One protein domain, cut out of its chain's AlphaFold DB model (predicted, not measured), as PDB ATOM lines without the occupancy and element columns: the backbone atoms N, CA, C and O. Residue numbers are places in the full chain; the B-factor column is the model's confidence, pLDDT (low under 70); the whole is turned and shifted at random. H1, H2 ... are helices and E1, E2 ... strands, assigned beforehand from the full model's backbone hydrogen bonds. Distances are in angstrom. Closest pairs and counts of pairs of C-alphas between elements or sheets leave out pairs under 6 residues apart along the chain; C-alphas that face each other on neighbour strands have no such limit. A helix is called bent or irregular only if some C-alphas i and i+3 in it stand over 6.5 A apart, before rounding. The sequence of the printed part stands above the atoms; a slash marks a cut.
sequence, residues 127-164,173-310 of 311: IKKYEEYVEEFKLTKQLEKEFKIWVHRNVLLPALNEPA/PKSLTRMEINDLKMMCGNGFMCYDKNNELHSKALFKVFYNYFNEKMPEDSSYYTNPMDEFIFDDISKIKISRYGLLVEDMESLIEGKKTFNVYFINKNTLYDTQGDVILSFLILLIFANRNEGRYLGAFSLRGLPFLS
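Overview. This is residues 127 to 164 and 173 to 310 of the 311 residues of an uncharacterized protein of Nematocida sp. ERTm5 (UniProt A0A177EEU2). A small, strongly twisted four-strand sheet has H4 and H5 packed over one face, and the long helix H2 crosses both of them on their side away from the sheet. H3 packs across H4 near the last part of H2, while H1, H6 and H7 gather round H5 and the first part of H2. The printed part has 176 residues, with helices H1 to H4, then strands E1 to E4, then helices H5 to H7. The sheet, in order E1 E2 E3 E4, is an antiparallel meander, each strand the neighbour of the one before; the class is mixed, helices and strands, in two layers, H4 and H5 on one face of the sheet. The whole is compact and rounded, with a radius of gyration of the C-alphas of 15.5 A and spans of 39 by 37 by 36 A.

Arrangement. E3, residues 260 to 268, bends by 55 degrees at residue 263. It forms hairpins with E2, residues 247 to 253, where N 250 and O 263 are 2.9 A apart, within hydrogen-bond range, and with E4, residues 271 to 273, where N 268 and O 271 are 2.8 A apart. E1, residues 240 to 243, is an edge strand and forms a hairpin with E2, with N 241 and O 249 2.8 A apart. H5, residues 279 to 293, runs along the strands over E3 at a height over the sheet of 9.0 A. H4, residues 200 to 217, is on the same face at 9.9 A; the closest C-alphas of H4 and H5, Ser 203 and Val 279, touch at 6.2 A. H2, residues 141 to 161, touches H4 about perpendicular at 78 degrees, closest at Val 155 and Tyr 213, 6.5 A. H2 also touches H5, closest at Phe 147 and Leu 284, 7.3 A. H3, residues 178 to 187, touches H4 at 86 degrees, about perpendicular, closest at Glu 180 and Ala 205, 5.8 A. H6, residues 298 to 305, touches H5 at Asn 291 and Gly 299, 3.8 A; H7, residues 307 to 310, and H6 only just touch, only at the corner, with 3 pairs of C-alphas within 8 A. H1, residues 130 to 137, only just touches H5, with 3 such pairs. H3, H4, H5 and H6 have every O i to N i+4 pair within hydrogen-bond range; H1 has 2 of 4, H2 14 of 17, and H7 is too short for one.

Along the chain. H2 is 28.5 A long, H4 25.9 A, E3 23.2 A and H5 20.8 A. H1 begins at C-alpha 130 (169.595, 247.643, 218.603), and H7 ends at C-alpha 310 (162.788, 260.403, 234.897). H1 and H2 are only just irregular: C-alphas 132 and 135 are 6.7 A apart, 154 and 157 6.51 A.

Size, cuts and confidence. The C-alphas of Asn 190 and Ile 237 are the two farthest apart, 42.6 A. Residues 165 to 172 are not printed; C-alphas 164 and 173 are 9.1 A apart across the cut. The links H3 to H4 and H4 to E1 are long. Mean pLDDT of the printed part is 73.1, and residues 218 to 245, 251 to 261 and 293 to 305 are among those under 70.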
ATOM      1  N   ILE A 127     180.685 246.927 218.208       81.19
ATOM      2  CA  ILE A 127     179.422 247.453 217.680       81.19
ATOM      3  C   ILE A 127     178.285 246.693 218.353       81.19
ATOM      4  O   ILE A 127     178.196 245.480 218.186       81.19
ATOM      5  N   LYS A 128     177.424 247.401 219.087       86.25
ATOM      6  CA  LYS A 128     176.185 246.844 219.640       86.25
ATOM      7  C   LYS A 128     175.020 247.173 218.724       86.25
ATOM      8  O   LYS A 128     174.792 248.348 218.420       86.25
ATOM      9  N   LYS A 129     174.273 246.151 218.307       86.75
ATOM     10  CA  LYS A 129     173.023 246.323 217.558       86.75
ATOM     11  C   LYS A 129     171.870 246.696 218.483       86.75
ATOM     12  O   LYS A 129     171.972 246.579 219.705       86.75
ATOM     13  N   TYR A 130     170.777 247.167 217.886       85.62
ATOM     14  CA  TYR A 130     169.595 247.643 218.603       85.62
ATOM     15  C   TYR A 130     169.100 246.624 219.633       85.62
ATOM     16  O   TYR A 130     168.888 246.971 220.791       85.62
ATOM     17  N   GLU A 131     169.034 245.352 219.258       86.56
ATOM     18  CA  GLU A 131     168.616 244.252 220.127       86.56
ATOM     19  C   GLU A 131     169.490 244.118 221.386       86.56
ATOM     20  O   GLU A 131     168.994 243.729 222.438       86.56
ATOM     21  N   GLU A 132     170.773 244.482 221.309       86.06
ATOM     22  CA  GLU A 132     171.741 244.331 222.402       86.06
ATOM     23  C   GLU A 132     171.702 245.490 223.403       86.06
ATOM     24  O   GLU A 132     171.949 245.296 224.592       86.06
ATOM     25  N   TYR A 133     171.417 246.712 222.942       86.44
ATOM     26  CA  TYR A 133     171.426 247.897 223.805       86.44
ATOM     27  C   TYR A 133     170.036 248.372 224.227       86.44
ATOM     28  O   TYR A 133     169.926 249.263 225.074       86.44
ATOM     29  N   VAL A 134     168.968 247.779 223.687       88.19
ATOM     30  CA  VAL A 134     167.592 248.033 224.134       88.19
ATOM     31  C   VAL A 134     167.441 247.760 225.623       88.19
ATOM     32  O   VAL A 134     166.910 248.606 226.339       88.19
ATOM     33  N   GLU A 135     167.947 246.625 226.106       84.69
ATOM     34  CA  GLU A 135     167.891 246.287 227.530       84.69
ATOM     35  C   GLU A 135     168.793 247.209 228.354       84.69
ATOM     36  O   GLU A 135     168.357 247.760 229.367       84.69
ATOM     37  N   GLU A 136     170.018 247.452 227.873       86.00
ATOM     38  CA  GLU A 136     170.992 248.325 228.532       86.00
ATOM     39  C   GLU A 136     170.405 249.711 228.781       86.00
ATOM     40  O   GLU A 136     170.457 250.198 229.908       86.00
ATOM     41  N   PHE A 137     169.784 250.328 227.773       86.12
ATOM     42  CA  PHE A 137     169.183 251.656 227.875       86.12
ATOM     43  C   PHE A 137     167.707 251.649 228.273       86.12
ATOM     44  O   PHE A 137     167.148 252.724 228.478       86.12
ATOM     45  N   LYS A 138     167.094 250.483 228.507       87.12
ATOM     46  CA  LYS A 138     165.652 250.334 228.777       87.12
ATOM     47  C   LYS A 138     164.787 251.022 227.710       87.12
ATOM     48  O   LYS A 138     163.814 251.708 228.026       87.12
ATOM     49  N   LEU A 139     165.170 250.885 226.441       89.56
ATOM     50  CA  LEU A 139     164.462 251.510 225.327       89.56
ATOM     51  C   LEU A 139     163.122 250.813 225.112       89.56
ATOM     52  O   LEU A 139     163.056 249.643 224.748       89.56
ATOM     53  N   THR A 140     162.036 251.552 225.316       89.75
ATOM     54  CA  THR A 140     160.693 251.096 224.962       89.75
ATOM     55  C   THR A 140     160.185 251.879 223.760       89.75
ATOM     56  O   THR A 140     160.520 253.050 223.569       89.75
ATOM     57  N   LYS A 141     159.301 251.266 222.966       89.12
ATOM     58  CA  LYS A 141     158.646 251.964 221.849       89.12
ATOM     59  C   LYS A 141     157.843 253.181 222.308       89.12
ATOM     60  O   LYS A 141     157.751 254.167 221.581       89.12
ATOM     61  N   GLN A 142     157.304 253.129 223.526       89.56
ATOM     62  CA  GLN A 142     156.628 254.263 224.144       89.56
ATOM     63  C   GLN A 142     157.605 255.407 224.436       89.56
ATOM     64  O   GLN A 142     157.315 256.545 224.075       89.56
ATOM     65  N   LEU A 143     158.779 255.110 225.000       89.00
ATOM     66  CA  LEU A 143     159.811 256.111 225.270       89.00
ATOM     67  C   LEU A 143     160.303 256.791 223.982       89.00
ATOM     68  O   LEU A 143     160.376 258.016 223.918       89.00
ATOM     69  N   GLU A 144     160.589 256.013 222.933       88.56
ATOM     70  CA  GLU A 144     160.960 256.562 221.619       88.56
ATOM     71  C   GLU A 144     159.877 257.497 221.066       88.56
ATOM     72  O   GLU A 144     160.179 258.570 220.540       88.56
ATOM     73  N   LYS A 145     158.604 257.098 221.185       88.12
ATOM     74  CA  LYS A 145     157.458 257.886 220.723       88.12
ATOM     75  C   LYS A 145     157.323 259.191 221.504       88.12
ATOM     76  O   LYS A 145     157.154 260.244 220.894       88.12
ATOM     77  N   GLU A 146     157.408 259.135 222.829       88.94
ATOM     78  CA  GLU A 146     157.346 260.314 223.699       88.94
ATOM     79  C   GLU A 146     158.494 261.280 223.409       88.94
ATOM     80  O   GLU A 146     158.262 262.483 223.269       88.94
ATOM     81  N   PHE A 147     159.704 260.756 223.199       88.94
ATOM     82  CA  PHE A 147     160.846 261.570 222.806       88.94
ATOM     83  C   PHE A 147     160.635 262.230 221.440       88.94
ATOM     84  O   PHE A 147     160.797 263.440 221.324       88.94
ATOM     85  N   LYS A 148     160.179 261.493 220.417       88.44
ATOM     86  CA  LYS A 148     159.882 262.061 219.086       88.44
ATOM     87  C   LYS A 148     158.823 263.170 219.145       88.44
ATOM     88  O   LYS A 148     158.995 264.206 218.503       88.44
ATOM     89  N   ILE A 149     157.764 262.989 219.941       87.81
ATOM     90  CA  ILE A 149     156.734 264.020 220.172       87.81
ATOM     91  C   ILE A 149     157.339 265.247 220.861       87.81
ATOM     92  O   ILE A 149     157.040 266.381 220.483       87.81
ATOM     93  N   TRP A 150     158.195 265.042 221.862       88.56
ATOM     94  CA  TRP A 150     158.852 266.145 222.549       88.56
ATOM     95  C   TRP A 150     159.785 266.927 221.623       88.56
ATOM     96  O   TRP A 150     159.709 268.154 221.613       88.56
ATOM     97  N   VAL A 151     160.607 266.242 220.819       88.38
ATOM     98  CA  VAL A 151     161.510 266.883 219.852       88.38
ATOM     99  C   VAL A 151     160.698 267.680 218.834       88.38
ATOM    100  O   VAL A 151     161.024 268.831 218.561       88.38
ATOM    101  N   HIS A 152     159.606 267.113 218.310       87.94
ATOM    102  CA  HIS A 152     158.708 267.827 217.398       87.94
ATOM    103  C   HIS A 152     158.240 269.157 218.002       87.94
ATOM    104  O   HIS A 152     158.443 270.213 217.404       87.94
ATOM    105  N   ARG A 153     157.690 269.118 219.221       85.62
ATOM    106  CA  ARG A 153     157.061 270.281 219.860       85.62
ATOM    107  C   ARG A 153     158.042 271.320 220.392       85.62
ATOM    108  O   ARG A 153     157.771 272.507 220.272       85.62
ATOM    109  N   ASN A 154     159.138 270.883 221.007       83.12
ATOM    110  CA  ASN A 154     160.015 271.754 221.799       83.12
ATOM    111  C   ASN A 154     161.329 272.097 221.100       83.12
ATOM    112  O   ASN A 154     162.013 273.017 221.535       83.12
ATOM    113  N   VAL A 155     161.692 271.355 220.051       85.06
ATOM    114  CA  VAL A 155     162.961 271.535 219.338       85.06
ATOM    115  C   VAL A 155     162.700 271.951 217.891       85.06
ATOM    116  O   VAL A 155     163.149 273.016 217.478       85.06
ATOM    117  N   LEU A 156     161.939 271.160 217.124       86.12
ATOM    118  CA  LEU A 156     161.719 271.428 215.698       86.12
ATOM    119  C   LEU A 156     160.774 272.597 215.439       86.12
ATOM    120  O   LEU A 156     161.141 273.505 214.701       86.12
ATOM    121  N   LEU A 157     159.564 272.593 216.011       84.25
ATOM    122  CA  LEU A 157     158.595 273.662 215.744       84.25
ATOM    123  C   LEU A 157     159.146 275.062 216.075       84.25
ATOM    124  O   LEU A 157     158.997 275.936 215.221       84.25
ATOM    125  N   PRO A 158     159.812 275.298 217.224       81.25
ATOM    126  CA  PRO A 158     160.446 276.588 217.494       81.25
ATOM    127  C   PRO A 158     161.532 276.922 216.467       81.25
ATOM    128  O   PRO A 158     161.476 277.980 215.847       81.25
ATOM    129  N   ALA A 159     162.439 275.983 216.173       80.19
ATOM    130  CA  ALA A 159     163.529 276.198 215.217       80.19
ATOM    131  C   ALA A 159     163.057 276.502 213.778       80.19
ATOM    132  O   ALA A 159     163.793 277.113 213.006       80.19
ATOM    133  N   LEU A 160     161.853 276.063 213.395       79.31
ATOM    134  CA  LEU A 160     161.281 276.272 212.057       79.31
ATOM    135  C   LEU A 160     160.377 277.509 211.946       79.31
ATOM    136  O   LEU A 160     160.078 277.937 210.821       79.31
ATOM    137  N   ASN A 161     159.908 278.035 213.081       72.56
ATOM    138  CA  ASN A 161     158.942 279.133 213.153       72.56
ATOM    139  C   ASN A 161     159.536 280.429 213.711       72.56
ATOM    140  O   ASN A 161     158.996 281.498 213.428       72.56
ATOM    141  N   GLU A 162     160.624 280.364 214.476       62.78
ATOM    142  CA  GLU A 162     161.283 281.560 214.988       62.78
ATOM    143  C   GLU A 162     162.216 282.160 213.922       62.78
ATOM    144  O   GLU A 162     162.977 281.433 213.272       62.78
ATOM    145  N   PRO A 163     162.177 283.490 213.700       53.16
ATOM    146  CA  PRO A 163     163.226 284.149 212.939       53.16
ATOM    147  C   PRO A 163     164.543 283.881 213.663       53.16
ATOM    148  O   PRO A 163     164.582 284.007 214.883       53.16
ATOM    149  N   ALA A 164     165.591 283.492 212.931       53.25
ATOM    150  CA  ALA A 164     166.903 283.194 213.497       53.25
ATOM    151  C   ALA A 164     167.378 284.374 214.359       53.25
ATOM    152  O   ALA A 164     167.920 285.354 213.846       53.25
ATOM    153  N   PRO A 173     176.081 279.832 215.039       62.09
ATOM    154  CA  PRO A 173     174.925 278.982 214.773       62.09
ATOM    155  C   PRO A 173     175.121 278.223 213.459       62.09
ATOM    156  O   PRO A 173     175.617 278.774 212.472       62.09
ATOM    157  N   LYS A 174     174.687 276.959 213.404       70.00
ATOM    158  CA  LYS A 174     174.623 276.234 212.130       70.00
ATOM    159  C   LYS A 174     173.352 276.642 211.405       70.00
ATOM    160  O   LYS A 174     172.271 276.153 211.728       70.00
ATOM    161  N   SER A 175     173.482 277.542 210.434       68.56
ATOM    162  CA  SER A 175     172.351 277.999 209.629       68.56
ATOM    163  C   SER A 175     171.715 276.840 208.856       68.56
ATOM    164  O   SER A 175     172.414 276.060 208.197       68.56
ATOM    165  N   LEU A 176     170.387 276.769 208.906       75.25
ATOM    166  CA  LEU A 176     169.606 275.931 208.006       75.25
ATOM    167  C   LEU A 176     169.413 276.663 206.681       75.25
ATOM    168  O   LEU A 176     169.069 277.845 206.644       75.25
ATOM    169  N   THR A 177     169.627 275.955 205.581       79.75
ATOM    170  CA  THR A 177     169.274 276.439 204.250       79.75
ATOM    171  C   THR A 177     167.755 276.452 204.081       79.75
ATOM    172  O   THR A 177     167.020 275.731 204.755       79.75
ATOM    173  N   ARG A 178     167.260 277.239 203.121       77.25
ATOM    174  CA  ARG A 178     165.827 277.278 202.795       77.25
ATOM    175  C   ARG A 178     165.272 275.901 202.405       77.25
ATOM    176  O   ARG A 178     164.126 275.604 202.722       77.25
ATOM    177  N   MET A 179     166.087 275.080 201.741       81.06
ATOM    178  CA  MET A 179     165.737 273.706 201.374       81.06
ATOM    179  C   MET A 179     165.582 272.830 202.620       81.06
ATOM    180  O   MET A 179     164.522 272.252 202.813       81.06
ATOM    181  N   GLU A 180     166.563 272.853 203.531       83.50
ATOM    182  CA  GLU A 180     166.500 272.112 204.801       83.50
ATOM    183  C   GLU A 180     165.289 272.519 205.655       83.50
ATOM    184  O   GLU A 180     164.633 271.666 206.243       83.50
ATOM    185  N   ILE A 181     164.952 273.814 205.704       82.06
ATOM    186  CA  ILE A 181     163.763 274.299 206.425       82.06
ATOM    187  C   ILE A 181     162.482 273.739 205.802       82.06
ATOM    188  O   ILE A 181     161.587 273.309 206.529       82.06
ATOM    189  N   ASN A 182     162.371 273.756 204.474       80.69
ATOM    190  CA  ASN A 182     161.197 273.231 203.783       80.69
ATOM    191  C   ASN A 182     161.059 271.717 203.989       80.69
ATOM    192  O   ASN A 182     159.967 271.255 204.316       80.69
ATOM    193  N   ASP A 183     162.157 270.969 203.885       81.88
ATOM    194  CA  ASP A 183     162.172 269.524 204.113       81.88
ATOM    195  C   ASP A 183     161.772 269.190 205.554       81.88
ATOM    196  O   ASP A 183     160.883 268.368 205.784       81.88
ATOM    197  N   LEU A 184     162.341 269.885 206.545       83.62
ATOM    198  CA  LEU A 184     161.975 269.706 207.953       83.62
ATOM    199  C   LEU A 184     160.509 270.071 208.222       83.62
ATOM    200  O   LEU A 184     159.845 269.385 209.001       83.62
ATOM    201  N   LYS A 185     159.967 271.099 207.557       81.50
ATOM    202  CA  LYS A 185     158.535 271.438 207.641       81.50
ATOM    203  C   LYS A 185     157.653 270.327 207.075       81.50
ATOM    204  O   LYS A 185     156.642 270.006 207.695       81.50
ATOM    205  N   MET A 186     158.048 269.708 205.962       78.19
ATOM    206  CA  MET A 186     157.334 268.555 205.404       78.19
ATOM    207  C   MET A 186     157.382 267.337 206.339       78.19
ATOM    208  O   MET A 186     156.384 266.631 206.471       78.19
ATOM    209  N   MET A 187     158.493 267.129 207.057       76.50
ATOM    210  CA  MET A 187     158.629 266.059 208.059       76.50
ATOM    211  C   MET A 187     157.790 266.275 209.329       76.50
ATOM    212  O   MET A 187     157.534 265.317 210.057       76.50
ATOM    213  N   CYS A 188     157.369 267.512 209.621       74.00
ATOM    214  CA  CYS A 188     156.671 267.890 210.859       74.00
ATOM    215  C   CYS A 188     155.132 267.929 210.747       74.00
ATOM    216  O   CYS A 188     154.472 268.557 211.585       74.00
ATOM    217  N   GLY A 189     154.549 267.285 209.733       62.75
ATOM    218  CA  GLY A 189     153.107 267.308 209.468       62.75
ATOM    219  C   GLY A 189     152.239 266.680 210.570       62.75
ATOM    220  O   GLY A 189     152.625 265.722 211.236       62.75
ATOM    221  N   ASN A 190     151.022 267.208 210.749       60.41
ATOM    222  CA  ASN A 190     149.967 266.638 211.607       60.41
ATOM    223  C   ASN A 190     150.361 266.366 213.075       60.41
ATOM    224  O   ASN A 190     149.772 265.506 213.727       60.41
ATOM    225  N   GLY A 191     151.339 267.100 213.617       61.34
ATOM    226  CA  GLY A 191     151.765 266.951 215.013       61.34
ATOM    227  C   GLY A 191     152.694 265.762 215.280       61.34
ATOM    228  O   GLY A 191     152.946 265.449 216.445       61.34
ATOM    229  N   PHE A 192     153.202 265.111 214.231       63.12
ATOM    230  CA  PHE A 192     154.151 264.007 214.324       63.12
ATOM    231  C   PHE A 192     155.415 264.310 213.527       63.12
ATOM    232  O   PHE A 192     155.397 265.057 212.552       63.12
ATOM    233  N   MET A 193     156.524 263.713 213.959       77.62
ATOM    234  CA  MET A 193     157.767 263.748 213.206       77.62
ATOM    235  C   MET A 193     157.908 262.470 212.386       77.62
ATOM    236  O   MET A 193     158.145 261.394 212.937       77.62
ATOM    237  N   CYS A 194     157.781 262.611 211.073       74.44
ATOM    238  CA  CYS A 194     157.968 261.544 210.103       74.44
ATOM    239  C   CYS A 194     159.191 261.885 209.257       74.44
ATOM    240  O   CYS A 194     159.075 262.555 208.233       74.44
ATOM    241  N   TYR A 195     160.368 261.457 209.711       79.69
ATOM    242  CA  TYR A 195     161.612 261.658 208.980       79.69
ATOM    243  C   TYR A 195     162.150 260.325 208.461       79.69
ATOM    244  O   TYR A 195     162.083 259.300 209.140       79.69
ATOM    245  N   ASP A 196     162.678 260.351 207.244       81.19
ATOM    246  CA  ASP A 196     163.420 259.229 206.686       81.19
ATOM    247  C   ASP A 196     164.855 259.232 207.227       81.19
ATOM    248  O   ASP A 196     165.644 260.113 206.888       81.19
ATOM    249  N   LYS A 197     165.186 258.244 208.065       79.88
ATOM    250  CA  LYS A 197     166.533 258.060 208.629       79.88
ATOM    251  C   LYS A 197     167.590 257.693 207.583       79.88
ATOM    252  O   LYS A 197     168.775 257.878 207.832       79.88
ATOM    253  N   ASN A 198     167.170 257.207 206.412       79.75
ATOM    254  CA  ASN A 198     168.070 256.910 205.298       79.75
ATOM    255  C   ASN A 198     168.338 258.145 204.425       79.75
ATOM    256  O   ASN A 198     169.198 258.104 203.546       79.75
ATOM    257  N   ASN A 199     167.607 259.242 204.645       82.50
ATOM    258  CA  ASN A 199     167.797 260.478 203.907       82.50
ATOM    259  C   ASN A 199     168.878 261.336 204.580       82.50
ATOM    260  O   ASN A 199     168.684 261.914 205.650       82.50
ATOM    261  N   GLU A 200     170.017 261.455 203.904       80.44
ATOM    262  CA  GLU A 200     171.181 262.198 204.385       80.44
ATOM    263  C   GLU A 200     170.873 263.675 204.689       80.44
ATOM    264  O   GLU A 200     171.332 264.209 205.701       80.44
ATOM    265  N   LEU A 201     170.077 264.337 203.841       80.88
ATOM    266  CA  LEU A 201     169.714 265.746 204.015       80.88
ATOM    267  C   LEU A 201     168.866 265.936 205.272       80.88
ATOM    268  O   LEU A 201     169.100 266.869 206.041       80.88
ATOM    269  N   HIS A 202     167.931 265.016 205.518       85.06
ATOM    270  CA  HIS A 202     167.107 265.026 206.723       85.06
ATOM    271  C   HIS A 202     167.971 264.861 207.974       85.06
ATOM    272  O   HIS A 202     167.866 265.654 208.910       85.06
ATOM    273  N   SER A 203     168.878 263.883 207.964       83.94
ATOM    274  CA  SER A 203     169.791 263.619 209.077       83.94
ATOM    275  C   SER A 203     170.721 264.806 209.360       83.94
ATOM    276  O   SER A 203     170.874 265.204 210.519       83.94
ATOM    277  N   LYS A 204     171.276 265.445 208.318       83.75
ATOM    278  CA  LYS A 204     172.100 266.663 208.444       83.75
ATOM    279  C   LYS A 204     171.316 267.825 209.048       83.75
ATOM    280  O   LYS A 204     171.804 268.481 209.972       83.75
ATOM    281  N   ALA A 205     170.105 268.071 208.553       83.38
ATOM    282  CA  ALA A 205     169.256 269.157 209.027       83.38
ATOM    283  C   ALA A 205     168.824 268.943 210.488       83.38
ATOM    284  O   ALA A 205     168.949 269.857 211.306       83.38
ATOM    285  N   LEU A 206     168.410 267.722 210.849       87.62
ATOM    286  CA  LEU A 206     168.066 267.347 212.223       87.62
ATOM    287  C   LEU A 206     169.246 267.547 213.173       87.62
ATOM    288  O   LEU A 206     169.091 268.153 214.233       87.62
ATOM    289  N   PHE A 207     170.442 267.104 212.782       85.75
ATOM    290  CA  PHE A 207     171.640 267.305 213.589       85.75
ATOM    291  C   PHE A 207     171.951 268.793 213.815       85.75
ATOM    292  O   PHE A 207     172.263 269.179 214.942       85.75
ATOM    293  N   LYS A 208     171.836 269.648 212.787       83.25
ATOM    294  CA  LYS A 208     172.012 271.107 212.932       83.25
ATOM    295  C   LYS A 208     171.008 271.705 213.920       83.25
ATOM    296  O   LYS A 208     171.397 272.525 214.748       83.25
ATOM    297  N   VAL A 209     169.746 271.277 213.857       84.81
ATOM    298  CA  VAL A 209     168.705 271.744 214.779       84.81
ATOM    299  C   VAL A 209     169.021 271.344 216.219       84.81
ATOM    300  O   VAL A 209     169.028 272.211 217.090       84.81
ATOM    301  N   PHE A 210     169.351 270.076 216.476       84.69
ATOM    302  CA  PHE A 210     169.749 269.645 217.818       84.69
ATOM    303  C   PHE A 210     170.996 270.383 218.311       84.69
ATOM    304  O   PHE A 210     171.018 270.854 219.447       84.69
ATOM    305  N   TYR A 211     172.008 270.535 217.452       79.62
ATOM    306  CA  TYR A 211     173.223 271.283 217.769       79.62
ATOM    307  C   TYR A 211     172.908 272.710 218.220       79.62
ATOM    308  O   TYR A 211     173.431 273.164 219.238       79.62
ATOM    309  N   ASN A 212     172.046 273.414 217.486       77.50
ATOM    310  CA  ASN A 212     171.657 274.772 217.845       77.50
ATOM    311  C   ASN A 212     170.835 274.783 219.142       77.50
ATOM    312  O   ASN A 212     171.153 275.537 220.054       77.50
ATOM    313  N   TYR A 213     169.845 273.900 219.274       80.81
ATOM    314  CA  TYR A 213     168.981 273.840 220.453       80.81
ATOM    315  C   TYR A 213     169.768 273.632 221.755       80.81
ATOM    316  O   TYR A 213     169.581 274.370 222.722       80.81
ATOM    317  N   PHE A 214     170.686 272.660 221.783       76.62
ATOM    318  CA  PHE A 214     171.506 272.417 222.971       76.62
ATOM    319  C   PHE A 214     172.481 273.565 223.251       76.62
ATOM    320  O   PHE A 214     172.736 273.852 224.415       76.62
ATOM    321  N   ASN A 215     172.985 274.251 222.221       73.31
ATOM    322  CA  ASN A 215     173.831 275.430 222.408       73.31
ATOM    323  C   ASN A 215     173.069 276.662 222.905       73.31
ATOM    324  O   ASN A 215     173.638 277.427 223.670       73.31
ATOM    325  N   GLU A 216     171.806 276.836 222.515       73.62
ATOM    326  CA  GLU A 216     170.972 277.959 222.957       73.62
ATOM    327  C   GLU A 216     170.465 277.778 224.391       73.62
ATOM    328  O   GLU A 216     170.429 278.722 225.177       73.62
ATOM    329  N   LYS A 217     170.034 276.561 224.746       71.12
ATOM    330  CA  LYS A 217     169.394 276.298 226.043       71.12
ATOM    331  C   LYS A 217     170.383 276.039 227.184       71.12
ATOM    332  O   LYS A 217     169.956 275.962 228.336       71.12
ATOM    333  N   MET A 218     171.675 275.895 226.894       65.38
ATOM    334  CA  MET A 218     172.715 275.678 227.904       65.38
ATOM    335  C   MET A 218     173.320 277.017 228.359       65.38
ATOM    336  O   MET A 218     173.804 277.764 227.512       65.38
ATOM    337  N   PRO A 219     173.332 277.336 229.669       56.53
ATOM    338  CA  PRO A 219     173.908 278.587 230.165       56.53
ATOM    339  C   PRO A 219     175.419 278.650 229.892       56.53
ATOM    340  O   PRO A 219     176.141 277.726 230.258       56.53
ATOM    341  N   GLU A 220     175.888 279.742 229.284       50.84
ATOM    342  CA  GLU A 220     177.255 279.863 228.740       50.84
ATOM    343  C   GLU A 220     178.369 279.996 229.797       50.84
ATOM    344  O   GLU A 220     179.514 279.670 229.504       50.84
ATOM    345  N   ASP A 221     178.044 280.399 231.032       47.56
ATOM    346  CA  ASP A 221     179.037 280.913 231.997       47.56
ATOM    347  C   ASP A 221     179.093 280.183 233.348       47.56
ATOM    348  O   ASP A 221     179.563 280.736 234.344       47.56
ATOM    349  N   SER A 222     178.639 278.931 233.442       47.44
ATOM    350  CA  SER A 222     178.802 278.190 234.699       47.44
ATOM    351  C   SER A 222     179.754 277.013 234.573       47.44
ATOM    352  O   SER A 222     179.538 276.078 233.807       47.44
ATOM    353  N   SER A 223     180.756 277.010 235.455       52.53
ATOM    354  CA  SER A 223     181.634 275.872 235.744       52.53
ATOM    355  C   SER A 223     180.886 274.614 236.212       52.53
ATOM    356  O   SER A 223     181.513 273.582 236.444       52.53
ATOM    357  N   TYR A 224     179.564 274.699 236.407       50.31
ATOM    358  CA  TYR A 224     178.687 273.593 236.772       50.31
ATOM    359  C   TYR A 224     177.966 272.963 235.571       50.31
ATOM    360  O   TYR A 224     177.404 271.880 235.737       50.31
ATOM    361  N   TYR A 225     177.949 273.602 234.393       56.28
ATOM    362  CA  TYR A 225     177.274 273.088 233.198       56.28
ATOM    363  C   TYR A 225     178.285 272.522 232.204       56.28
ATOM    364  O   TYR A 225     179.341 273.102 231.978       56.28
ATOM    365  N   THR A 226     177.928 271.404 231.577       59.12
ATOM    366  CA  THR A 226     178.666 270.875 230.432       59.12
ATOM    367  C   THR A 226     177.665 270.650 229.312       59.12
ATOM    368  O   THR A 226     176.740 269.843 229.460       59.12
ATOM    369  N   ASN A 227     177.811 271.373 228.207       62.41
ATOM    370  CA  ASN A 227     176.934 271.195 227.061       62.41
ATOM    371  C   ASN A 227     177.474 270.064 226.168       62.41
ATOM    372  O   ASN A 227     178.680 269.979 225.920       62.41
ATOM    373  N   PRO A 228     176.598 269.165 225.675       63.44
ATOM    374  CA  PRO A 228     177.028 267.973 224.957       63.44
ATOM    375  C   PRO A 228     177.627 268.306 223.589       63.44
ATOM    376  O   PRO A 228     178.168 267.417 222.939       63.44
ATOM    377  N   MET A 229     177.523 269.568 223.167       67.81
ATOM    378  CA  MET A 229     178.050 270.153 221.945       67.81
ATOM    379  C   MET A 229     179.273 271.068 222.190       67.81
ATOM    380  O   MET A 229     179.884 271.476 221.207       67.81
ATOM    381  N   ASP A 230     179.644 271.403 223.440       54.47
ATOM    382  CA  ASP A 230     180.741 272.354 223.761       54.47
ATOM    383  C   ASP A 230     182.115 271.875 223.290       54.47
ATOM    384  O   ASP A 230     182.988 272.669 222.952       54.47
ATOM    385  N   GLU A 231     182.300 270.560 223.261       53.12
ATOM    386  CA  GLU A 231     183.553 269.912 222.902       53.12
ATOM    387  C   GLU A 231     183.306 268.951 221.737       53.12
ATOM    388  O   GLU A 231     183.568 267.754 221.843       53.12
ATOM    389  N   PHE A 232     182.766 269.450 220.618       55.94
ATOM    390  CA  PHE A 232     183.065 268.784 219.350       55.94
ATOM    391  C   PHE A 232     184.558 268.931 219.130       55.94
ATOM    392  O   PHE A 232     185.045 270.018 218.827       55.94
ATOM    393  N   ILE A 233     185.289 267.844 219.332       43.91
ATOM    394  CA  ILE A 233     186.716 267.842 219.078       43.91
ATOM    395  C   ILE A 233     186.875 267.800 217.559       43.91
ATOM    396  O   ILE A 233     186.572 266.799 216.909       43.91
ATOM    397  N   PHE A 234     187.263 268.942 216.996       35.50
ATOM    398  CA  PHE A 234     187.703 269.060 215.617       35.50
ATOM    399  C   PHE A 234     189.170 268.645 215.584       35.50
ATOM    400  O   PHE A 234     190.009 269.310 216.186       35.50
ATOM    401  N   ASP A 235     189.472 267.545 214.909       38.34
ATOM    402  CA  ASP A 235     190.808 267.368 214.360       38.34
ATOM    403  C   ASP A 235     190.723 267.768 212.889       38.34
ATOM    404  O   ASP A 235     189.919 267.197 212.147       38.34
ATOM    405  N   ASP A 236     191.514 268.760 212.478       33.75
ATOM    406  CA  ASP A 236     191.502 269.371 211.137       33.75
ATOM    407  C   ASP A 236     191.834 268.365 210.011       33.75
ATOM    408  O   ASP A 236     191.751 268.677 208.824       33.75
ATOM    409  N   ILE A 237     192.161 267.128 210.386       36.47
ATOM    410  CA  ILE A 237     192.522 266.012 209.515       36.47
ATOM    411  C   ILE A 237     191.337 265.042 209.293       36.47
ATOM    412  O   ILE A 237     191.351 264.261 208.339       36.47
ATOM    413  N   SER A 238     190.271 265.081 210.109       44.47
ATOM    414  CA  SER A 238     189.236 264.031 210.133       44.47
ATOM    415  C   SER A 238     187.808 264.527 209.840       44.47
ATOM    416  O   SER A 238     187.335 265.541 210.347       44.47
ATOM    417  N   LYS A 239     187.073 263.768 209.012       58.62
ATOM    418  CA  LYS A 239     185.643 263.994 208.692       58.62
ATOM    419  C   LYS A 239     184.686 263.289 209.673       58.62
ATOM    420  O   LYS A 239     183.497 263.151 209.390       58.62
ATOM    421  N   ILE A 240     185.220 262.838 210.810       58.53
ATOM    422  CA  ILE A 240     184.497 262.208 211.917       58.53
ATOM    423  C   ILE A 240     184.637 263.132 213.125       58.53
ATOM    424  O   ILE A 240     185.744 263.544 213.454       58.53
ATOM    425  N   LYS A 241     183.532 263.484 213.778       67.19
ATOM    426  CA  LYS A 241     183.510 264.419 214.909       67.19
ATOM    427  C   LYS A 241     182.874 263.745 216.106       67.19
ATOM    428  O   LYS A 241     181.756 263.261 215.992       67.19
ATOM    429  N   ILE A 242     183.552 263.734 217.248       64.12
ATOM    430  CA  ILE A 242     183.038 263.117 218.473       64.12
ATOM    431  C   ILE A 242     182.871 264.205 219.523       64.12
ATOM    432  O   ILE A 242     183.780 265.009 219.740       64.12
ATOM    433  N   SER A 243     181.704 264.250 220.158       64.94
ATOM    434  CA  SER A 243     181.503 265.102 221.319       64.94
ATOM    435  C   SER A 243     182.044 264.444 222.584       64.94
ATOM    436  O   SER A 243     182.069 263.218 222.691       64.94
ATOM    437  N   ARG A 244     182.409 265.240 223.593       62.78
ATOM    438  CA  ARG A 244     182.821 264.744 224.922       62.78
ATOM    439  C   ARG A 244     181.882 263.690 225.522       62.78
ATOM    440  O   ARG A 244     182.331 262.812 226.249       62.78
ATOM    441  N   TYR A 245     180.598 263.774 225.198       66.50
ATOM    442  CA  TYR A 245     179.568 262.869 225.699       66.50
ATOM    443  C   TYR A 245     179.346 261.638 224.819       66.50
ATOM    444  O   TYR A 245     178.444 260.859 225.101       66.50
ATOM    445  N   GLY A 246     180.140 261.454 223.764       70.00
ATOM    446  CA  GLY A 246     180.063 260.275 222.915       70.00
ATOM    447  C   GLY A 246     179.129 260.408 221.717       70.00
ATOM    448  O   GLY A 246     178.764 259.395 221.136       70.00
ATOM    449  N   LEU A 247     178.720 261.613 221.309       75.50
ATOM    450  CA  LEU A 247     178.000 261.762 220.041       75.50
ATOM    451  C   LEU A 247     179.010 261.776 218.889       75.50
ATOM    452  O   LEU A 247     179.767 262.734 218.756       75.50
ATOM    453  N   LEU A 248     179.026 260.724 218.077       76.12
ATOM    454  CA  LEU A 248     179.934 260.551 216.947       76.12
ATOM    455  C   LEU A 248     179.206 260.887 215.642       76.12
ATOM    456  O   LEU A 248     178.147 260.342 215.365       76.12
ATOM    457  N   VAL A 249     179.755 261.797 214.849       75.06
ATOM    458  CA  VAL A 249     179.181 262.293 213.596       75.06
ATOM    459  C   VAL A 249     180.145 261.986 212.469       75.06
ATOM    460  O   VAL A 249     181.292 262.423 212.510       75.06
ATOM    461  N   GLU A 250     179.678 261.291 211.446       71.88
ATOM    462  CA  GLU A 250     180.445 260.955 210.249       71.88
ATOM    463  C   GLU A 250     179.889 261.724 209.057       71.88
ATOM    464  O   GLU A 250     178.681 261.751 208.858       71.88
ATOM    465  N   ASP A 251     180.759 262.337 208.254       66.12
ATOM    466  CA  ASP A 251     180.414 262.970 206.968       66.12
ATOM    467  C   ASP A 251     181.230 262.317 205.833       66.12
ATOM    468  O   ASP A 251     181.932 262.980 205.064       66.12
ATOM    469  N   MET A 252     181.245 260.976 205.828       63.41
ATOM    470  CA  MET A 252     182.098 260.102 205.007       63.41
ATOM    471  C   MET A 252     181.469 258.712 204.828       63.41
ATOM    472  O   MET A 252     180.283 258.504 205.052       63.41
ATOM    473  N   GLU A 253     182.271 257.765 204.353       59.47
ATOM    474  CA  GLU A 253     181.966 256.344 204.365       59.47
ATOM    475  C   GLU A 253     181.657 255.844 205.790       59.47
ATOM    476  O   GLU A 253     182.458 256.036 206.703       59.47
ATOM    477  N   SER A 254     180.479 255.240 205.960       59.97
ATOM    478  CA  SER A 254     179.957 254.738 207.230       59.97
ATOM    479  C   SER A 254     180.900 253.714 207.853       59.97
ATOM    480  O   SER A 254     181.265 252.736 207.193       59.97
ATOM    481  N   LEU A 255     181.187 253.866 209.149       62.00
ATOM    482  CA  LEU A 255     181.957 252.882 209.922       62.00
ATOM    483  C   LEU A 255     181.313 251.485 209.970       62.00
ATOM    484  O   LEU A 255     181.999 250.507 210.265       62.00
ATOM    485  N   ILE A 256     180.007 251.379 209.701       62.12
ATOM    486  CA  ILE A 256     179.243 250.126 209.785       62.12
ATOM    487  C   ILE A 256     178.983 249.528 208.400       62.12
ATOM    488  O   ILE A 256     179.029 248.310 208.248       62.12
ATOM    489  N   GLU A 257     178.705 250.365 207.394       59.72
ATOM    490  CA  GLU A 257     178.215 249.900 206.086       59.72
ATOM    491  C   GLU A 257     179.105 250.236 204.882       59.72
ATOM    492  O   GLU A 257     178.775 249.819 203.773       59.72
ATOM    493  N   GLY A 258     180.208 250.978 205.034       56.19
ATOM    494  CA  GLY A 258     181.075 251.274 203.882       56.19
ATOM    495  C   GLY A 258     180.411 252.163 202.809       56.19
ATOM    496  O   GLY A 258     180.857 252.238 201.668       56.19
ATOM    497  N   LYS A 259     179.285 252.817 203.123       57.59
ATOM    498  CA  LYS A 259     178.565 253.718 202.205       57.59
ATOM    499  C   LYS A 259     178.823 255.163 202.590       57.59
ATOM    500  O   LYS A 259     178.804 255.473 203.773       57.59
ATOM    501  N   LYS A 260     179.016 256.059 201.614       51.91
ATOM    502  CA  LYS A 260     179.050 257.511 201.867       51.91
ATOM    503  C   LYS A 260     177.697 257.953 202.417       51.91
ATOM    504  O   LYS A 260     176.751 258.058 201.642       51.91
ATOM    505  N   THR A 261     177.612 258.189 203.720       65.44
ATOM    506  CA  THR A 261     176.398 258.673 204.375       65.44
ATOM    507  C   THR A 261     176.757 259.520 205.587       65.44
ATOM    508  O   THR A 261     177.679 259.215 206.342       65.44
ATOM    509  N   PHE A 262     176.008 260.602 205.785       72.81
ATOM    510  CA  PHE A 262     176.046 261.316 207.049       72.81
ATOM    511  C   PHE A 262     175.361 260.484 208.120       72.81
ATOM    512  O   PHE A 262     174.162 260.223 208.020       72.81
ATOM    513  N   ASN A 263     176.115 260.101 209.146       76.81
ATOM    514  CA  ASN A 263     175.601 259.308 210.252       76.81
ATOM    515  C   ASN A 263     175.893 259.985 211.577       76.81
ATOM    516  O   ASN A 263     176.908 260.659 211.754       76.81
ATOM    517  N   VAL A 264     174.994 259.764 212.528       80.62
ATOM    518  CA  VAL A 264     175.177 260.176 213.911       80.62
ATOM    519  C   VAL A 264     175.006 258.939 214.771       80.62
ATOM    520  O   VAL A 264     173.926 258.357 214.786       80.62
ATOM    521  N   TYR A 265     176.048 258.558 215.495       81.31
ATOM    522  CA  TYR A 265     176.085 257.422 216.406       81.31
ATOM    523  C   TYR A 265     176.289 257.892 217.843       81.31
ATOM    524  O   TYR A 265     176.777 258.995 218.099       81.31
ATOM    525  N   PHE A 266     175.956 257.020 218.789       83.81
ATOM    526  CA  PHE A 266     176.418 257.152 220.163       83.81
ATOM    527  C   PHE A 266     177.586 256.181 220.391       83.81
ATOM    528  O   PHE A 266     177.502 255.011 220.021       83.81
ATOM    529  N   ILE A 267     178.680 256.653 220.981       77.94
ATOM    530  CA  ILE A 267     179.868 255.870 221.317       77.94
ATOM    531  C   ILE A 267     180.234 256.087 222.786       77.94
ATOM    532  O   ILE A 267     180.367 257.212 223.253       77.94
ATOM    533  N   ASN A 268     180.436 255.002 223.527       77.69
ATOM    534  CA  ASN A 268     180.918 255.039 224.903       77.69
ATOM    535  C   ASN A 268     182.189 254.200 225.010       77.69
ATOM    536  O   ASN A 268     182.152 252.981 224.827       77.69
ATOM    537  N   LYS A 269     183.317 254.840 225.334       75.31
ATOM    538  CA  LYS A 269     184.645 254.205 225.339       75.31
ATOM    539  C   LYS A 269     184.940 253.554 223.980       75.31
ATOM    540  O   LYS A 269     185.181 254.256 223.009       75.31
ATOM    541  N   ASN A 270     184.925 252.225 223.914       72.88
ATOM    542  CA  ASN A 270     185.153 251.428 222.712       72.88
ATOM    543  C   ASN A 270     183.868 250.791 222.160       72.88
ATOM    544  O   ASN A 270     183.955 249.939 221.285       72.88
ATOM    545  N   THR A 271     182.697 251.135 222.696       77.50
ATOM    546  CA  THR A 271     181.416 250.559 222.282       77.50
ATOM    547  C   THR A 271     180.640 251.569 221.450       77.50
ATOM    548  O   THR A 271     180.277 252.625 221.966       77.50
ATOM    549  N   LEU A 272     180.388 251.254 220.181       82.25
ATOM    550  CA  LEU A 272     179.544 252.037 219.282       82.25
ATOM    551  C   LEU A 272     178.148 251.417 219.244       82.25
ATOM    552  O   LEU A 272     177.992 250.224 218.987       82.25
ATOM    553  N   TYR A 273     177.136 252.231 219.508       85.75
ATOM    554  CA  TYR A 273     175.742 251.813 219.504       85.75
ATOM    555  C   TYR A 273     175.141 252.156 218.144       85.75
ATOM    556  O   TYR A 273     174.993 253.327 217.786       85.75
ATOM    557  N   ASP A 274     174.845 251.118 217.366       86.50
ATOM    558  CA  ASP A 274     174.342 251.253 216.006       86.50
ATOM    559  C   ASP A 274     172.857 251.630 216.019       86.50
ATOM    560  O   ASP A 274     171.979 250.789 216.228       86.50
ATOM    561  N   THR A 275     172.570 252.909 215.799       85.12
ATOM    562  CA  THR A 275     171.209 253.448 215.688       85.12
ATOM    563  C   THR A 275     170.645 253.356 214.272       85.12
ATOM    564  O   THR A 275     169.557 253.873 214.013       85.12
ATOM    565  N   GLN A 276     171.351 252.696 213.345       79.50
ATOM    566  CA  GLN A 276     170.957 252.556 211.940       79.50
ATOM    567  C   GLN A 276     170.649 253.910 211.278       79.50
ATOM    568  O   GLN A 276     169.653 254.043 210.563       79.50
ATOM    569  N   GLY A 277     171.440 254.938 211.598       74.38
ATOM    570  CA  GLY A 277     171.266 256.295 211.071       74.38
ATOM    571  C   GLY A 277     170.125 257.106 211.705       74.38
ATOM    572  O   GLY A 277     169.896 258.241 211.292       74.38
ATOM    573  N   ASP A 278     169.411 256.582 212.713       86.56
ATOM    574  CA  ASP A 278     168.367 257.334 213.425       86.56
ATOM    575  C   ASP A 278     169.021 258.382 214.350       86.56
ATOM    576  O   ASP A 278     169.382 258.105 215.495       86.56
ATOM    577  N   VAL A 279     169.179 259.609 213.837       87.44
ATOM    578  CA  VAL A 279     169.766 260.750 214.562       87.44
ATOM    579  C   VAL A 279     169.042 260.995 215.885       87.44
ATOM    580  O   VAL A 279     169.681 261.227 216.909       87.44
ATOM    581  N   ILE A 280     167.711 260.916 215.888       89.81
ATOM    582  CA  ILE A 280     166.903 261.145 217.092       89.81
ATOM    583  C   ILE A 280     167.206 260.086 218.148       89.81
ATOM    584  O   ILE A 280     167.381 260.423 219.317       89.81
ATOM    585  N   LEU A 281     167.304 258.819 217.750       90.38
ATOM    586  CA  LEU A 281     167.659 257.727 218.644       90.38
ATOM    587  C   LEU A 281     169.070 257.910 219.217       90.38
ATOM    588  O   LEU A 281     169.259 257.709 220.415       90.38
ATOM    589  N   SER A 282     170.032 258.376 218.417       88.88
ATOM    590  CA  SER A 282     171.384 258.693 218.901       88.88
ATOM    591  C   SER A 282     171.367 259.773 219.985       88.88
ATOM    592  O   SER A 282     172.031 259.630 221.012       88.88
ATOM    593  N   PHE A 283     170.549 260.820 219.817       87.62
ATOM    594  CA  PHE A 283     170.349 261.840 220.853       87.62
ATOM    595  C   PHE A 283     169.583 261.315 222.076       87.62
ATOM    596  O   PHE A 283     169.899 261.704 223.198       87.62
ATOM    597  N   LEU A 284     168.610 260.417 221.903       89.25
ATOM    598  CA  LEU A 284     167.906 259.786 223.023       89.25
ATOM    599  C   LEU A 284     168.871 258.970 223.890       89.25
ATOM    600  O   LEU A 284     168.890 259.133 225.109       89.25
ATOM    601  N   ILE A 285     169.697 258.127 223.266       89.19
ATOM    602  CA  ILE A 285     170.693 257.310 223.967       89.19
ATOM    603  C   ILE A 285     171.703 258.207 224.688       89.19
ATOM    604  O   ILE A 285     171.977 257.976 225.864       89.19
ATOM    605  N   LEU A 286     172.183 259.266 224.031       85.62
ATOM    606  CA  LEU A 286     173.047 260.282 224.638       85.62
ATOM    607  C   LEU A 286     172.431 260.866 225.921       85.62
ATOM    608  O   LEU A 286     173.100 260.946 226.951       85.62
ATOM    609  N   LEU A 287     171.155 261.261 225.877       82.44
ATOM    610  CA  LEU A 287     170.458 261.852 227.022       82.44
ATOM    611  C   LEU A 287     170.248 260.843 228.156       82.44
ATOM    612  O   LEU A 287     170.489 261.178 229.314       82.44
ATOM    613  N   ILE A 288     169.860 259.603 227.840       83.62
ATOM    614  CA  ILE A 288     169.735 258.524 228.835       83.62
ATOM    615  C   ILE A 288     171.094 258.234 229.473       83.62
ATOM    616  O   ILE A 288     171.195 258.116 230.695       83.62
ATOM    617  N   PHE A 289     172.143 258.122 228.660       81.06
ATOM    618  CA  PHE A 289     173.494 257.858 229.131       81.06
ATOM    619  C   PHE A 289     173.971 258.957 230.072       81.06
ATOM    620  O   PHE A 289     174.442 258.662 231.168       81.06
ATOM    621  N   ALA A 290     173.806 260.217 229.679       74.62
ATOM    622  CA  ALA A 290     174.223 261.337 230.501       74.62
ATOM    623  C   ALA A 290     173.397 261.450 231.787       74.62
ATOM    624  O   ALA A 290     173.951 261.786 232.827       74.62
ATOM    625  N   ASN A 291     172.106 261.107 231.750       73.94
ATOM    626  CA  ASN A 291     171.273 261.029 232.947       73.94
ATOM    627  C   ASN A 291     171.747 259.946 233.931       73.94
ATOM    628  O   ASN A 291     171.690 260.139 235.142       73.94
ATOM    629  N   ARG A 292     172.224 258.805 233.422       75.44
ATOM    630  CA  ARG A 292     172.660 257.670 234.250       75.44
ATOM    631  C   ARG A 292     174.090 257.790 234.761       75.44
ATOM    632  O   ARG A 292     174.365 257.341 235.868       75.44
ATOM    633  N   ASN A 293     174.992 258.333 233.945       66.81
ATOM    634  CA  ASN A 293     176.434 258.198 234.146       66.81
ATOM    635  C   ASN A 293     177.169 259.524 234.379       66.81
ATOM    636  O   ASN A 293     178.293 259.489 234.874       66.81
ATOM    637  N   GLU A 294     176.577 260.684 234.062       59.53
ATOM    638  CA  GLU A 294     177.242 261.981 234.230       59.53
ATOM    639  C   GLU A 294     176.511 262.923 235.200       59.53
ATOM    640  O   GLU A 294     175.320 263.217 235.099       59.53
ATOM    641  N   GLY A 295     177.266 263.432 236.178       49.91
ATOM    642  CA  GLY A 295     176.752 264.268 237.252       49.91
ATOM    643  C   GLY A 295     176.407 265.699 236.829       49.91
ATOM    644  O   GLY A 295     177.286 266.505 236.545       49.91
ATOM    645  N   ARG A 296     175.114 266.006 236.984       51.41
ATOM    646  CA  ARG A 296     174.471 267.248 237.467       51.41
ATOM    647  C   ARG A 296     173.600 268.027 236.493       51.41
ATOM    648  O   ARG A 296     172.513 268.378 236.932       51.41
ATOM    649  N   TYR A 297     173.959 268.261 235.228       54.94
ATOM    650  CA  TYR A 297     173.103 269.126 234.392       54.94
ATOM    651  C   TYR A 297     172.730 268.667 232.988       54.94
ATOM    652  O   TYR A 297     171.624 269.017 232.594       54.94
ATOM    653  N   LEU A 298     173.483 267.817 232.275       55.31
ATOM    654  CA  LEU A 298     172.858 267.124 231.131       55.31
ATOM    655  C   LEU A 298     171.745 266.198 231.634       55.31
ATOM    656  O   LEU A 298     170.629 266.226 231.123       55.31
ATOM    657  N   GLY A 299     172.035 265.483 232.728       54.22
ATOM    658  CA  GLY A 299     171.053 264.751 233.517       54.22
ATOM    659  C   GLY A 299     169.918 265.652 234.006       54.22
ATOM    660  O   GLY A 299     168.772 265.373 233.693       54.22
ATOM    661  N   ALA A 300     170.179 266.787 234.672       55.22
ATOM    662  CA  ALA A 300     169.081 267.641 235.150       55.22
ATOM    663  C   ALA A 300     168.297 268.359 234.035       55.22
ATOM    664  O   ALA A 300     167.094 268.540 234.193       55.22
ATOM    665  N   PHE A 301     168.920 268.742 232.916       62.44
ATOM    666  CA  PHE A 301     168.224 269.242 231.727       62.44
ATOM    667  C   PHE A 301     167.335 268.146 231.143       62.44
ATOM    668  O   PHE A 301     166.164 268.395 230.865       62.44
ATOM    669  N   SER A 302     167.851 266.914 231.054       59.28
ATOM    670  CA  SER A 302     167.056 265.761 230.641       59.28
ATOM    671  C   SER A 302     165.903 265.489 231.612       59.28
ATOM    672  O   SER A 302     164.778 265.338 231.179       59.28
ATOM    673  N   LEU A 303     166.103 265.558 232.925       56.22
ATOM    674  CA  LEU A 303     165.058 265.255 233.906       56.22
ATOM    675  C   LEU A 303     164.006 266.371 234.033       56.22
ATOM    676  O   LEU A 303     162.828 266.080 234.225       56.22
ATOM    677  N   ARG A 304     164.412 267.646 233.936       63.56
ATOM    678  CA  ARG A 304     163.506 268.808 234.041       63.56
ATOM    679  C   ARG A 304     162.805 269.126 232.722       63.56
ATOM    680  O   ARG A 304     161.643 269.516 232.739       63.56
ATOM    681  N   GLY A 305     163.502 268.981 231.596       63.84
ATOM    682  CA  GLY A 305     162.968 269.237 230.257       63.84
ATOM    683  C   GLY A 305     162.286 268.026 229.617       63.84
ATOM    684  O   GLY A 305     161.422 268.207 228.760       63.84
ATOM    685  N   LEU A 306     162.635 266.804 230.041       73.81
ATOM    686  CA  LEU A 306     162.114 265.530 229.527       73.81
ATOM    687  C   LEU A 306     161.590 264.689 230.704       73.81
ATOM    688  O   LEU A 306     162.203 263.693 231.087       73.81
ATOM    689  N   PRO A 307     160.439 265.050 231.300       69.44
ATOM    690  CA  PRO A 307     159.922 264.368 232.491       69.44
ATOM    691  C   PRO A 307     159.690 262.864 232.274       69.44
ATOM    692  O   PRO A 307     159.730 262.086 233.225       69.44
ATOM    693  N   PHE A 308     159.497 262.421 231.032       75.06
ATOM    694  CA  PHE A 308     159.391 261.005 230.684       75.06
ATOM    695  C   PHE A 308     160.707 260.219 230.806       75.06
ATOM    696  O   PHE A 308     160.649 259.006 230.950       75.06
ATOM    697  N   LEU A 309     161.877 260.873 230.809       73.12
ATOM    698  CA  LEU A 309     163.172 260.222 231.067       73.12
ATOM    699  C   LEU A 309     163.453 259.982 232.556       73.12
ATOM    700  O   LEU A 309     164.408 259.283 232.889       73.12
ATOM    701  N   SER A 310     162.666 260.595 233.446       66.31
ATOM    702  CA  SER A 310     162.788 260.403 234.897       66.31
ATOM    703  C   SER A 310     162.091 259.140 235.413       66.31
ATOM    704  O   SER A 310     162.343 258.732 236.546       66.31
TER     705      SER A 310